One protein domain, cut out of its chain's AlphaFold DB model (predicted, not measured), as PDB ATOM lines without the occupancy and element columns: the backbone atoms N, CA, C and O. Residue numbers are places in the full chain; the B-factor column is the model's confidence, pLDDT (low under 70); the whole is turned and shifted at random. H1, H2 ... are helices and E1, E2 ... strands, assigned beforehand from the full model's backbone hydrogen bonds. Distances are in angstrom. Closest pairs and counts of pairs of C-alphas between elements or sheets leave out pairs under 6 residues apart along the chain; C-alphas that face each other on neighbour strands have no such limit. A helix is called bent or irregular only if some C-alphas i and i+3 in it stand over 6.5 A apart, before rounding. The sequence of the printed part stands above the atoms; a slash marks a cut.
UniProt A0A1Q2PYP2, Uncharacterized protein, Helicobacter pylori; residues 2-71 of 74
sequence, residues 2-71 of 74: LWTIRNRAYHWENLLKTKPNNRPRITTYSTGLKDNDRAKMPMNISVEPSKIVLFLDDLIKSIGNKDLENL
ATOM      1  N   LEU A   2     137.301 153.104 303.491       64.69
ATOM      2  CA  LEU A   2     137.075 154.524 303.842       64.69
ATOM      3  C   LEU A   2     138.313 155.217 304.439       64.69
ATOM      4  O   LEU A   2     138.643 156.328 304.042       64.69
ATOM      5  N   TRP A   3     139.061 154.529 305.307       64.25
ATOM      6  CA  TRP A   3     140.328 155.033 305.856       64.25
ATOM      7  C   TRP A   3     141.363 155.387 304.773       64.25
ATOM      8  O   TRP A   3     142.022 156.417 304.851       64.25
ATOM      9  N   THR A   4     141.460 154.587 303.708       68.56
ATOM     10  CA  THR A   4     142.378 154.834 302.583       68.56
ATOM     11  C   THR A   4     141.986 156.083 301.795       68.56
ATOM     12  O   THR A   4     142.856 156.836 301.367       68.56
ATOM     13  N   ILE A   5     140.682 156.315 301.621       69.75
ATOM     14  CA  ILE A   5     140.152 157.519 300.969       69.75
ATOM     15  C   ILE A   5     140.423 158.745 301.854       69.75
ATOM     16  O   ILE A   5     140.955 159.735 301.357       69.75
ATOM     17  N   ARG A   6     140.177 158.641 303.168       70.50
ATOM     18  CA  ARG A   6     140.471 159.692 304.158       70.50
ATOM     19  C   ARG A   6     141.954 160.076 304.172       70.50
ATOM     20  O   ARG A   6     142.279 161.249 304.036       70.50
ATOM     21  N   ASN A   7     142.857 159.096 304.236       70.69
ATOM     22  CA  ASN A   7     144.303 159.349 304.241       70.69
ATOM     23  C   ASN A   7     144.797 159.984 302.935       70.69
ATOM     24  O   ASN A   7     145.731 160.777 302.951       70.69
ATOM     25  N   ARG A   8     144.182 159.663 301.792       72.12
ATOM     26  CA  ARG A   8     144.534 160.309 300.519       72.12
ATOM     27  C   ARG A   8     144.020 161.741 300.431       72.12
ATOM     28  O   ARG A   8     144.725 162.570 299.866       72.12
ATOM     29  N   ALA A   9     142.838 162.011 300.986       67.88
ATOM     30  CA  ALA A   9     142.247 163.346 301.059       67.88
ATOM     31  C   ALA A   9     142.961 164.273 302.060       67.88
ATOM     32  O   ALA A   9     142.844 165.486 301.932       67.88
ATOM     33  N   TYR A  10     143.736 163.721 303.005       68.94
ATOM     34  CA  TYR A  10     144.545 164.494 303.958       68.94
ATOM     35  C   TYR A  10     145.503 165.477 303.267       68.94
ATOM     36  O   TYR A  10     145.663 166.615 303.699       68.94
ATOM     37  N   HIS A  11     146.094 165.070 302.143       73.75
ATOM     38  CA  HIS A  11     146.786 165.998 301.255       73.75
ATOM     39  C   HIS A  11     145.775 166.548 300.252       73.75
ATOM     40  O   HIS A  11     145.478 165.891 299.254       73.75
ATOM     41  N   TRP A  12     145.253 167.747 300.519       66.12
ATOM     42  CA  TRP A  12     144.199 168.392 299.726       66.12
ATOM     43  C   TRP A  12     144.509 168.441 298.217       66.12
ATOM     44  O   TRP A  12     143.610 168.297 297.394       66.12
ATOM     45  N   GLU A  13     145.785 168.527 297.829       69.44
ATOM     46  CA  GLU A  13     146.219 168.465 296.426       69.44
ATOM     47  C   GLU A  13     145.807 167.166 295.703       69.44
ATOM     48  O   GLU A  13     145.602 167.156 294.488       69.44
ATOM     49  N   ASN A  14     145.622 166.058 296.422       72.06
ATOM     50  CA  ASN A  14     145.164 164.793 295.846       72.06
ATOM     51  C   ASN A  14     143.679 164.797 295.464       72.06
ATOM     52  O   ASN A  14     143.266 163.914 294.709       72.06
ATOM     53  N   LEU A  15     142.889 165.763 295.952       66.56
ATOM     54  CA  LEU A  15     141.510 165.967 295.499       66.56
ATOM     55  C   LEU A  15     141.481 166.431 294.036       66.56
ATOM     56  O   LEU A  15     140.597 166.032 293.285       66.56
ATOM     57  N   LEU A  16     142.483 167.218 293.626       66.56
ATOM     58  CA  LEU A  16     142.579 167.818 292.293       66.56
ATOM     59  C   LEU A  16     143.443 166.989 291.329       66.56
ATOM     60  O   LEU A  16     143.310 167.103 290.112       66.56
ATOM     61  N   LYS A  17     144.330 166.129 291.849       74.94
ATOM     62  CA  LYS A  17     145.198 165.280 291.022       74.94
ATOM     63  C   LYS A  17     144.424 164.119 290.392       74.94
ATOM     64  O   LYS A  17     143.835 163.275 291.077       74.94
ATOM     65  N   THR A  18     144.536 164.004 289.075       73.38
ATOM     66  CA  THR A  18     144.099 162.834 288.315       73.38
ATOM     67  C   THR A  18     145.240 161.824 288.178       73.38
ATOM     68  O   THR A  18     146.428 162.146 288.203       73.38
ATOM     69  N   LYS A  19     144.887 160.543 288.103       73.69
ATOM     70  CA  LYS A  19     145.802 159.480 287.686       73.69
ATOM     71  C   LYS A  19     145.971 159.521 286.156       73.69
ATOM     72  O   LYS A  19     145.095 160.057 285.482       73.69
ATOM     73  N   PRO A  20     147.007 158.868 285.593       75.44
ATOM     74  CA  PRO A  20     147.217 158.779 284.139       75.44
ATOM     75  C   PRO A  20     146.028 158.203 283.350       75.44
ATOM     76  O   PRO A  20     145.956 158.346 282.140       75.44
ATOM     77  N   ASN A  21     145.083 157.554 284.034       74.31
ATOM     78  CA  ASN A  21     143.838 157.031 283.473       74.31
ATOM     79  C   ASN A  21     142.637 157.990 283.627       74.31
ATOM     80  O   ASN A  21     141.495 157.535 283.620       74.31
ATOM     81  N   ASN A  22     142.884 159.288 283.825       69.56
ATOM     82  CA  ASN A  22     141.877 160.339 284.003       69.56
ATOM     83  C   ASN A  22     140.936 160.174 285.213       69.56
ATOM     84  O   ASN A  22     139.872 160.786 285.267       69.56
ATOM     85  N   ARG A  23     141.311 159.367 286.214       66.94
ATOM     86  CA  ARG A  23     140.500 159.168 287.428       66.94
ATOM     87  C   ARG A  23     141.011 160.013 288.596       66.94
ATOM     88  O   ARG A  23     142.228 160.066 288.787       66.94
ATOM     89  N   PRO A  24     140.136 160.591 289.439       69.19
ATOM     90  CA  PRO A  24     140.558 161.285 290.657       69.19
ATOM     91  C   PRO A  24     141.394 160.379 291.572       69.19
ATOM     92  O   PRO A  24     141.046 159.210 291.777       69.19
ATOM     93  N   ARG A  25     142.487 160.883 292.164       70.56
ATOM     94  CA  ARG A  25     143.374 160.088 293.045       70.56
ATOM     95  C   ARG A  25     142.713 159.592 294.337       70.56
ATOM     96  O   ARG A  25     143.210 158.635 294.943       70.56
ATOM     97  N   ILE A  26     141.572 160.169 294.700       70.25
ATOM     98  CA  ILE A  26     140.707 159.729 295.805       70.25
ATOM     99  C   ILE A  26     139.940 158.433 295.504       70.25
ATOM    100  O   ILE A  26     139.395 157.812 296.413       70.25
ATOM    101  N   THR A  27     139.917 157.981 294.245       67.81
ATOM    102  CA  THR A  27     139.320 156.689 293.886       67.81
ATOM    103  C   THR A  27     140.216 155.538 294.342       67.81
ATOM    104  O   THR A  27     141.429 155.481 294.073       67.81
ATOM    105  N   THR A  28     139.611 154.588 295.050       67.06
ATOM    106  CA  THR A  28     140.275 153.343 295.433       67.06
ATOM    107  C   THR A  28     139.738 152.235 294.549       67.06
ATOM    108  O   THR A  28     138.535 152.002 294.476       67.06
ATOM    109  N   TYR A  29     140.641 151.580 293.829       65.00
ATOM    110  CA  TYR A  29     140.303 150.397 293.060       65.00
ATOM    111  C   TYR A  29     140.289 149.215 294.021       65.00
ATOM    112  O   TYR A  29     141.303 148.945 294.666       65.00
ATOM    113  N   SER A  30     139.143 148.555 294.148       63.81
ATOM    114  CA  SER A  30     139.035 147.318 294.902       63.81
ATOM    115  C   SER A  30     138.891 146.170 293.917       63.81
ATOM    116  O   SER A  30     137.884 146.031 293.222       63.81
ATOM    117  N   THR A  31     139.920 145.336 293.861       58.72
ATOM    118  CA  THR A  31     139.757 143.939 293.477       58.72
ATOM    119  C   THR A  31     139.149 143.266 294.699       58.72
ATOM    120  O   THR A  31     139.856 143.088 295.692       58.72
ATOM    121  N   GLY A  32     137.834 143.028 294.704       57.34
ATOM    122  CA  GLY A  32     137.144 142.466 295.869       57.34
ATOM    123  C   GLY A  32     137.885 141.246 296.434       57.34
ATOM    124  O   GLY A  32     138.471 140.471 295.677       57.34
ATOM    125  N   LEU A  33     137.900 141.092 297.761       56.66
ATOM    126  CA  LEU A  33     138.436 139.883 298.392       56.66
ATOM    127  C   LEU A  33     137.657 138.672 297.855       56.66
ATOM    128  O   LEU A  33     136.430 138.728 297.738       56.66
ATOM    129  N   LYS A  34     138.385 137.620 297.458       51.06
ATOM    130  CA  LYS A  34     137.808 136.364 296.968       51.06
ATOM    131  C   LYS A  34     136.966 135.747 298.087       51.06
ATOM    132  O   LYS A  34     137.534 135.155 298.995       51.06
ATOM    133  N   ASP A  35     135.648 135.857 297.997       52.88
ATOM    134  CA  ASP A  35     134.741 134.981 298.735       52.88
ATOM    135  C   ASP A  35     134.316 133.848 297.802       52.88
ATOM    136  O   ASP A  35     133.726 134.098 296.748       52.88
ATOM    137  N   ASN A  36     134.692 132.626 298.191       55.31
ATOM    138  CA  ASN A  36     134.182 131.320 297.759       55.31
ATOM    139  C   ASN A  36     133.384 131.312 296.436       55.31
ATOM    140  O   ASN A  36     132.158 131.405 296.421       55.31
ATOM    141  N   ASP A  37     134.113 131.146 295.327       57.16
ATOM    142  CA  ASP A  37     133.618 130.745 293.997       57.16
ATOM    143  C   ASP A  37     132.855 131.761 293.135       57.16
ATOM    144  O   ASP A  37     132.344 131.409 292.070       57.16
ATOM    145  N   ARG A  38     132.859 133.056 293.477       56.69
ATOM    146  CA  ARG A  38     132.460 134.107 292.519       56.69
ATOM    147  C   ARG A  38     133.563 135.138 292.352       56.69
ATOM    148  O   ARG A  38     133.882 135.881 293.276       56.69
ATOM    149  N   ALA A  39     134.123 135.226 291.145       55.03
ATOM    150  CA  ALA A  39     134.989 136.335 290.767       55.03
ATOM    151  C   ALA A  39     134.179 137.641 290.851       55.03
ATOM    152  O   ALA A  39     133.426 137.975 289.938       55.03
ATOM    153  N   LYS A  40     134.278 138.370 291.970       61.03
ATOM    154  CA  LYS A  40     133.658 139.693 292.082       61.03
ATOM    155  C   LYS A  40     134.369 140.642 291.124       61.03
ATOM    156  O   LYS A  40     135.593 140.778 291.170       61.03
ATOM    157  N   MET A  41     133.587 141.277 290.249       60.28
ATOM    158  CA  MET A  41     134.100 142.236 289.276       60.28
ATOM    159  C   MET A  41     134.861 143.360 289.987       60.28
ATOM    160  O   MET A  41     134.444 143.806 291.061       60.28
ATOM    161  N   PRO A  42     135.968 143.837 289.400       63.69
ATOM    162  CA  PRO A  42     136.692 144.968 289.947       63.69
ATOM    163  C   PRO A  42     135.783 146.194 290.047       63.69
ATOM    164  O   PRO A  42     135.146 146.588 289.071       63.69
ATOM    165  N   MET A  43     135.751 146.814 291.227       65.44
ATOM    166  CA  MET A  43     134.881 147.952 291.505       65.44
ATOM    167  C   MET A  43     135.712 149.179 291.881       65.44
ATOM    168  O   MET A  43     136.614 149.125 292.721       65.44
ATOM    169  N   ASN A  44     135.402 150.310 291.245       65.56
ATOM    170  CA  ASN A  44     135.935 151.605 291.653       65.56
ATOM    171  C   ASN A  44     135.087 152.125 292.806       65.56
ATOM    172  O   ASN A  44     133.882 152.299 292.655       65.56
ATOM    173  N   ILE A  45     135.726 152.381 293.941       69.75
ATOM    174  CA  ILE A  45     135.050 152.851 295.143       69.75
ATOM    175  C   ILE A  45     135.531 154.268 295.415       69.75
ATOM    176  O   ILE A  45     136.733 154.551 295.495       69.75
ATOM    177  N   SER A  46     134.567 155.175 295.478       70.38
ATOM    178  CA  SER A  46     134.761 156.601 295.696       70.38
ATOM    179  C   SER A  46     133.621 157.137 296.549       70.38
ATOM    180  O   SER A  46     132.679 156.408 296.858       70.38
ATOM    181  N   VAL A  47     133.724 158.404 296.932       71.56
ATOM    182  CA  VAL A  47     132.607 159.114 297.550       71.56
ATOM    183  C   VAL A  47     131.574 159.367 296.458       71.56
ATOM    184  O   VAL A  47     131.916 159.830 295.369       71.56
ATOM    185  N   GLU A  48     130.321 159.015 296.730       75.56
ATOM    186  CA  GLU A  48     129.212 159.334 295.838       75.56
ATOM    187  C   GLU A  48     129.156 160.860 295.633       75.56
ATOM    188  O   GLU A  48     129.221 161.584 296.628       75.56
ATOM    189  N   PRO A  49     129.029 161.379 294.395       74.31
ATOM    190  CA  PRO A  49     129.070 162.820 294.140       74.31
ATOM    191  C   PRO A  49     128.108 163.640 295.010       74.31
ATOM    192  O   PRO A  49     128.488 164.681 295.539       74.31
ATOM    193  N   SER A  50     126.897 163.121 295.238       76.62
ATOM    194  CA  SER A  50     125.862 163.734 296.083       76.62
ATOM    195  C   SER A  50     126.248 163.826 297.570       76.62
ATOM    196  O   SER A  50     125.661 164.602 298.320       76.62
ATOM    197  N   LYS A  51     127.239 163.043 298.009       79.00
ATOM    198  CA  LYS A  51     127.704 162.932 299.398       79.00
ATOM    199  C   LYS A  51     129.064 163.588 299.630       79.00
ATOM    200  O   LYS A  51     129.552 163.555 300.757       79.00
ATOM    201  N   ILE A  52     129.676 164.192 298.606       78.94
ATOM    202  CA  ILE A  52     130.985 164.850 298.733       78.94
ATOM    203  C   ILE A  52     130.939 165.962 299.786       78.94
ATOM    204  O   ILE A  52     131.837 166.028 300.616       78.94
ATOM    205  N   VAL A  53     129.884 166.782 299.794       80.38
ATOM    206  CA  VAL A  53     129.731 167.882 300.761       80.38
ATOM    207  C   VAL A  53     129.674 167.352 302.197       80.38
ATOM    208  O   VAL A  53     130.445 167.802 303.036       80.38
ATOM    209  N   LEU A  54     128.847 166.332 302.453       83.69
ATOM    210  CA  LEU A  54     128.749 165.680 303.767       83.69
ATOM    211  C   LEU A  54     130.085 165.066 304.207       83.69
ATOM    212  O   LEU A  54     130.488 165.212 305.353       83.69
ATOM    213  N   PHE A  55     130.798 164.411 303.288       82.75
ATOM    214  CA  PHE A  55     132.114 163.844 303.578       82.75
ATOM    215  C   PHE A  55     133.150 164.918 303.938       82.75
ATOM    216  O   PHE A  55     133.972 164.692 304.823       82.75
ATOM    217  N   LEU A  56     133.142 166.062 303.247       81.06
ATOM    218  CA  LEU A  56     134.060 167.167 303.524       81.06
ATOM    219  C   LEU A  56     133.741 167.843 304.862       81.06
ATOM    220  O   LEU A  56     134.667 168.113 305.620       81.06
ATOM    221  N   ASP A  57     132.462 168.051 305.166       83.38
ATOM    222  CA  ASP A  57     131.997 168.583 306.451       83.38
ATOM    223  C   ASP A  57     132.440 167.685 307.623       83.38
ATOM    224  O   ASP A  57     133.128 168.136 308.543       83.38
ATOM    225  N   ASP A  58     132.179 166.376 307.531       83.81
ATOM    226  CA  ASP A  58     132.643 165.393 308.518       83.81
ATOM    227  C   ASP A  58     134.175 165.350 308.620       83.81
ATOM    228  O   ASP A  58     134.733 165.213 309.713       83.81
ATOM    229  N   LEU A  59     134.889 165.468 307.492       82.31
ATOM    230  CA  LEU A  59     136.349 165.476 307.476       82.31
ATOM    231  C   LEU A  59     136.900 166.687 308.232       82.31
ATOM    232  O   LEU A  59     137.784 166.505 309.069       82.31
ATOM    233  N   ILE A  60     136.371 167.881 307.962       82.69
ATOM    234  CA  ILE A  60     136.758 169.135 308.616       82.69
ATOM    235  C   ILE A  60     136.513 169.036 310.125       82.69
ATOM    236  O   ILE A  60     137.445 169.243 310.906       82.69
ATOM    237  N   LYS A  61     135.316 168.601 310.537       81.56
ATOM    238  CA  LYS A  61     134.967 168.371 311.950       81.56
ATOM    239  C   LYS A  61     135.883 167.342 312.616       81.56
ATOM    240  O   LYS A  61     136.302 167.512 313.755       81.56
ATOM    241  N   SER A  62     136.274 166.289 311.894       79.94
ATOM    242  CA  SER A  62     137.143 165.232 312.431       79.94
ATOM    243  C   SER A  62     138.590 165.662 312.717       79.94
ATOM    244  O   SER A  62     139.315 164.915 313.373       79.94
ATOM    245  N   ILE A  63     139.028 166.819 312.204       82.81
ATOM    246  CA  ILE A  63     140.353 167.394 312.487       82.81
ATOM    247  C   ILE A  63     140.357 168.081 313.866       82.81
ATOM    248  O   ILE A  63     141.414 168.173 314.487       82.81
ATOM    249  N   GLY A  64     139.195 168.525 314.367       72.06
ATOM    250  CA  GLY A  64     139.056 169.165 315.682       72.06
ATOM    251  C   GLY A  64     139.715 170.546 315.778       72.06
ATOM    252  O   GLY A  64     140.087 170.982 316.868       72.06
ATOM    253  N   ASN A  65     139.910 171.221 314.641       79.25
ATOM    254  CA  ASN A  65     140.444 172.578 314.593       79.25
ATOM    255  C   ASN A  65     139.290 173.588 314.483       79.25
ATOM    256  O   ASN A  65     138.590 173.627 313.473       79.25
ATOM    257  N   LYS A  66     139.141 174.430 315.513       76.38
ATOM    258  CA  LYS A  66     138.070 175.433 315.638       76.38
ATOM    259  C   LYS A  66     138.067 176.473 314.514       76.38
ATOM    260  O   LYS A  66     137.003 176.942 314.125       76.38
ATOM    261  N   ASP A  67     139.232 176.808 313.965       75.31
ATOM    262  CA  ASP A  67     139.340 177.772 312.864       75.31
ATOM    263  C   ASP A  67     138.820 177.175 311.549       75.31
ATOM    264  O   ASP A  67     138.253 177.875 310.714       75.31
ATOM    265  N   LEU A  68     138.978 175.860 311.388       72.06
ATOM    266  CA  LEU A  68     138.489 175.095 310.244       72.06
ATOM    267  C   LEU A  68     136.995 174.764 310.357       72.06
ATOM    268  O   LEU A  68     136.309 174.746 309.341       72.06
ATOM    269  N   GLU A  69     136.464 174.551 311.563       69.88
ATOM    270  CA  GLU A  69     135.024 174.332 311.775       69.88
ATOM    271  C   GLU A  69     134.177 175.520 311.295       69.88
ATOM    272  O   GLU A  69     133.130 175.312 310.675       69.88
ATOM    273  N   ASN A  70     134.677 176.749 311.477       70.38
ATOM    274  CA  ASN A  70     134.043 177.983 310.999       70.38
ATOM    275  C   ASN A  70     133.954 178.091 309.464       70.38
ATOM    276  O   ASN A  70     133.212 178.930 308.960       70.38
ATOM    277  N   LEU A  71     134.699 177.272 308.709       67.31
ATOM    278  CA  LEU A  71     134.597 177.193 307.247       67.31
ATOM    279  C   LEU A  71     133.497 176.231 306.778       67.31
ATOM    280  O   LEU A  71     133.102 176.300 305.620       67.31
TER     281      LEU A  71
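This is residues 2 to 71 of the 74 residues of an uncharacterized protein of Helicobacter pylori (UniProt A0A1Q2PYP2). This is a loose, drawn-out model: a two-stranded hairpin of E1 and E2 reaches toward one end of the long axis, the tip of its loop, residues 33 to 38, sticking out, while H3 runs toward the other end, where the short H4 makes a corner with it. H1 lies near the middle between hairpin and H3, and a long loop from the short H2 folds back to E1. The printed part has 70 residues, with four named helices and two named strands in the order H1, H2, E1, E2, H3, H4; the sheet, E1 - E2, is antiparallel, and the class is mostly helix. The whole is loose, with a radius of gyration of the C-alphas of 15.0 A, and elongated, spanning 51 by 28 by 21 A.

Find C-alpha 2 at (137.075, 154.524, 303.842); from there H1 runs through residues 2 to 9, 10.6 A from first to last C-alpha. H2 follows at residues 13 to 16. Look next at residues 28 to 30 for E1, beginning at C-alpha 28 (140.275, 153.343, 295.433), and at residues 43 to 45 for E2. H3, residues 49 to 63, is 22.0 A long; it is irregular, with C-alphas 50 and 53 7.4 A apart. H4, residues 66 to 69, ends at C-alpha 69 (135.024, 174.332, 311.775).

Start at H1, which is close to H2 but not clearly touching: their closest C-alphas, Ala 9 and Leu 15, are 6.2 A apart. The closest C-alphas of H1 and E1, Ile 5 and Thr 28, are 6.9 A apart. E1 and E2 form an antiparallel hairpin at 147 degrees; look for N 28 and O 45 at 2.9 A and N 30 and O 43 at 3.0 A, within hydrogen-bond range. H1 and H3 are close but not clearly touching, about perpendicular at 81 degrees, with the C-alphas of Arg 6 and Leu 59 closest at 7.8 A. H3 touches H4 only at the corner by their link, with its residues 60 to 61 alone; the closest C-alphas, Lys 61 and Glu 69, are 6.0 A apart. H2 and H3 are apart. Each O i to N i+4 pair of H1 is within hydrogen-bond range, as are 9 of 11 in H3; H2 and H4 are too short for such a pair.

The two C-alphas farthest apart, those of Asp 37 and Asp 67, are 51.0 A from each other. The links H2 to E1, 11 residues, and E1 to E2, 12 residues, are long; the other links are tight. Residues 48 to 54, of which 49 to 54 belong to H3, stand free, as do residues 33 to 38. The printed part has no cut. Its mean pLDDT is 70.2, and 34 residues are under 70, among them residues 27 to 45.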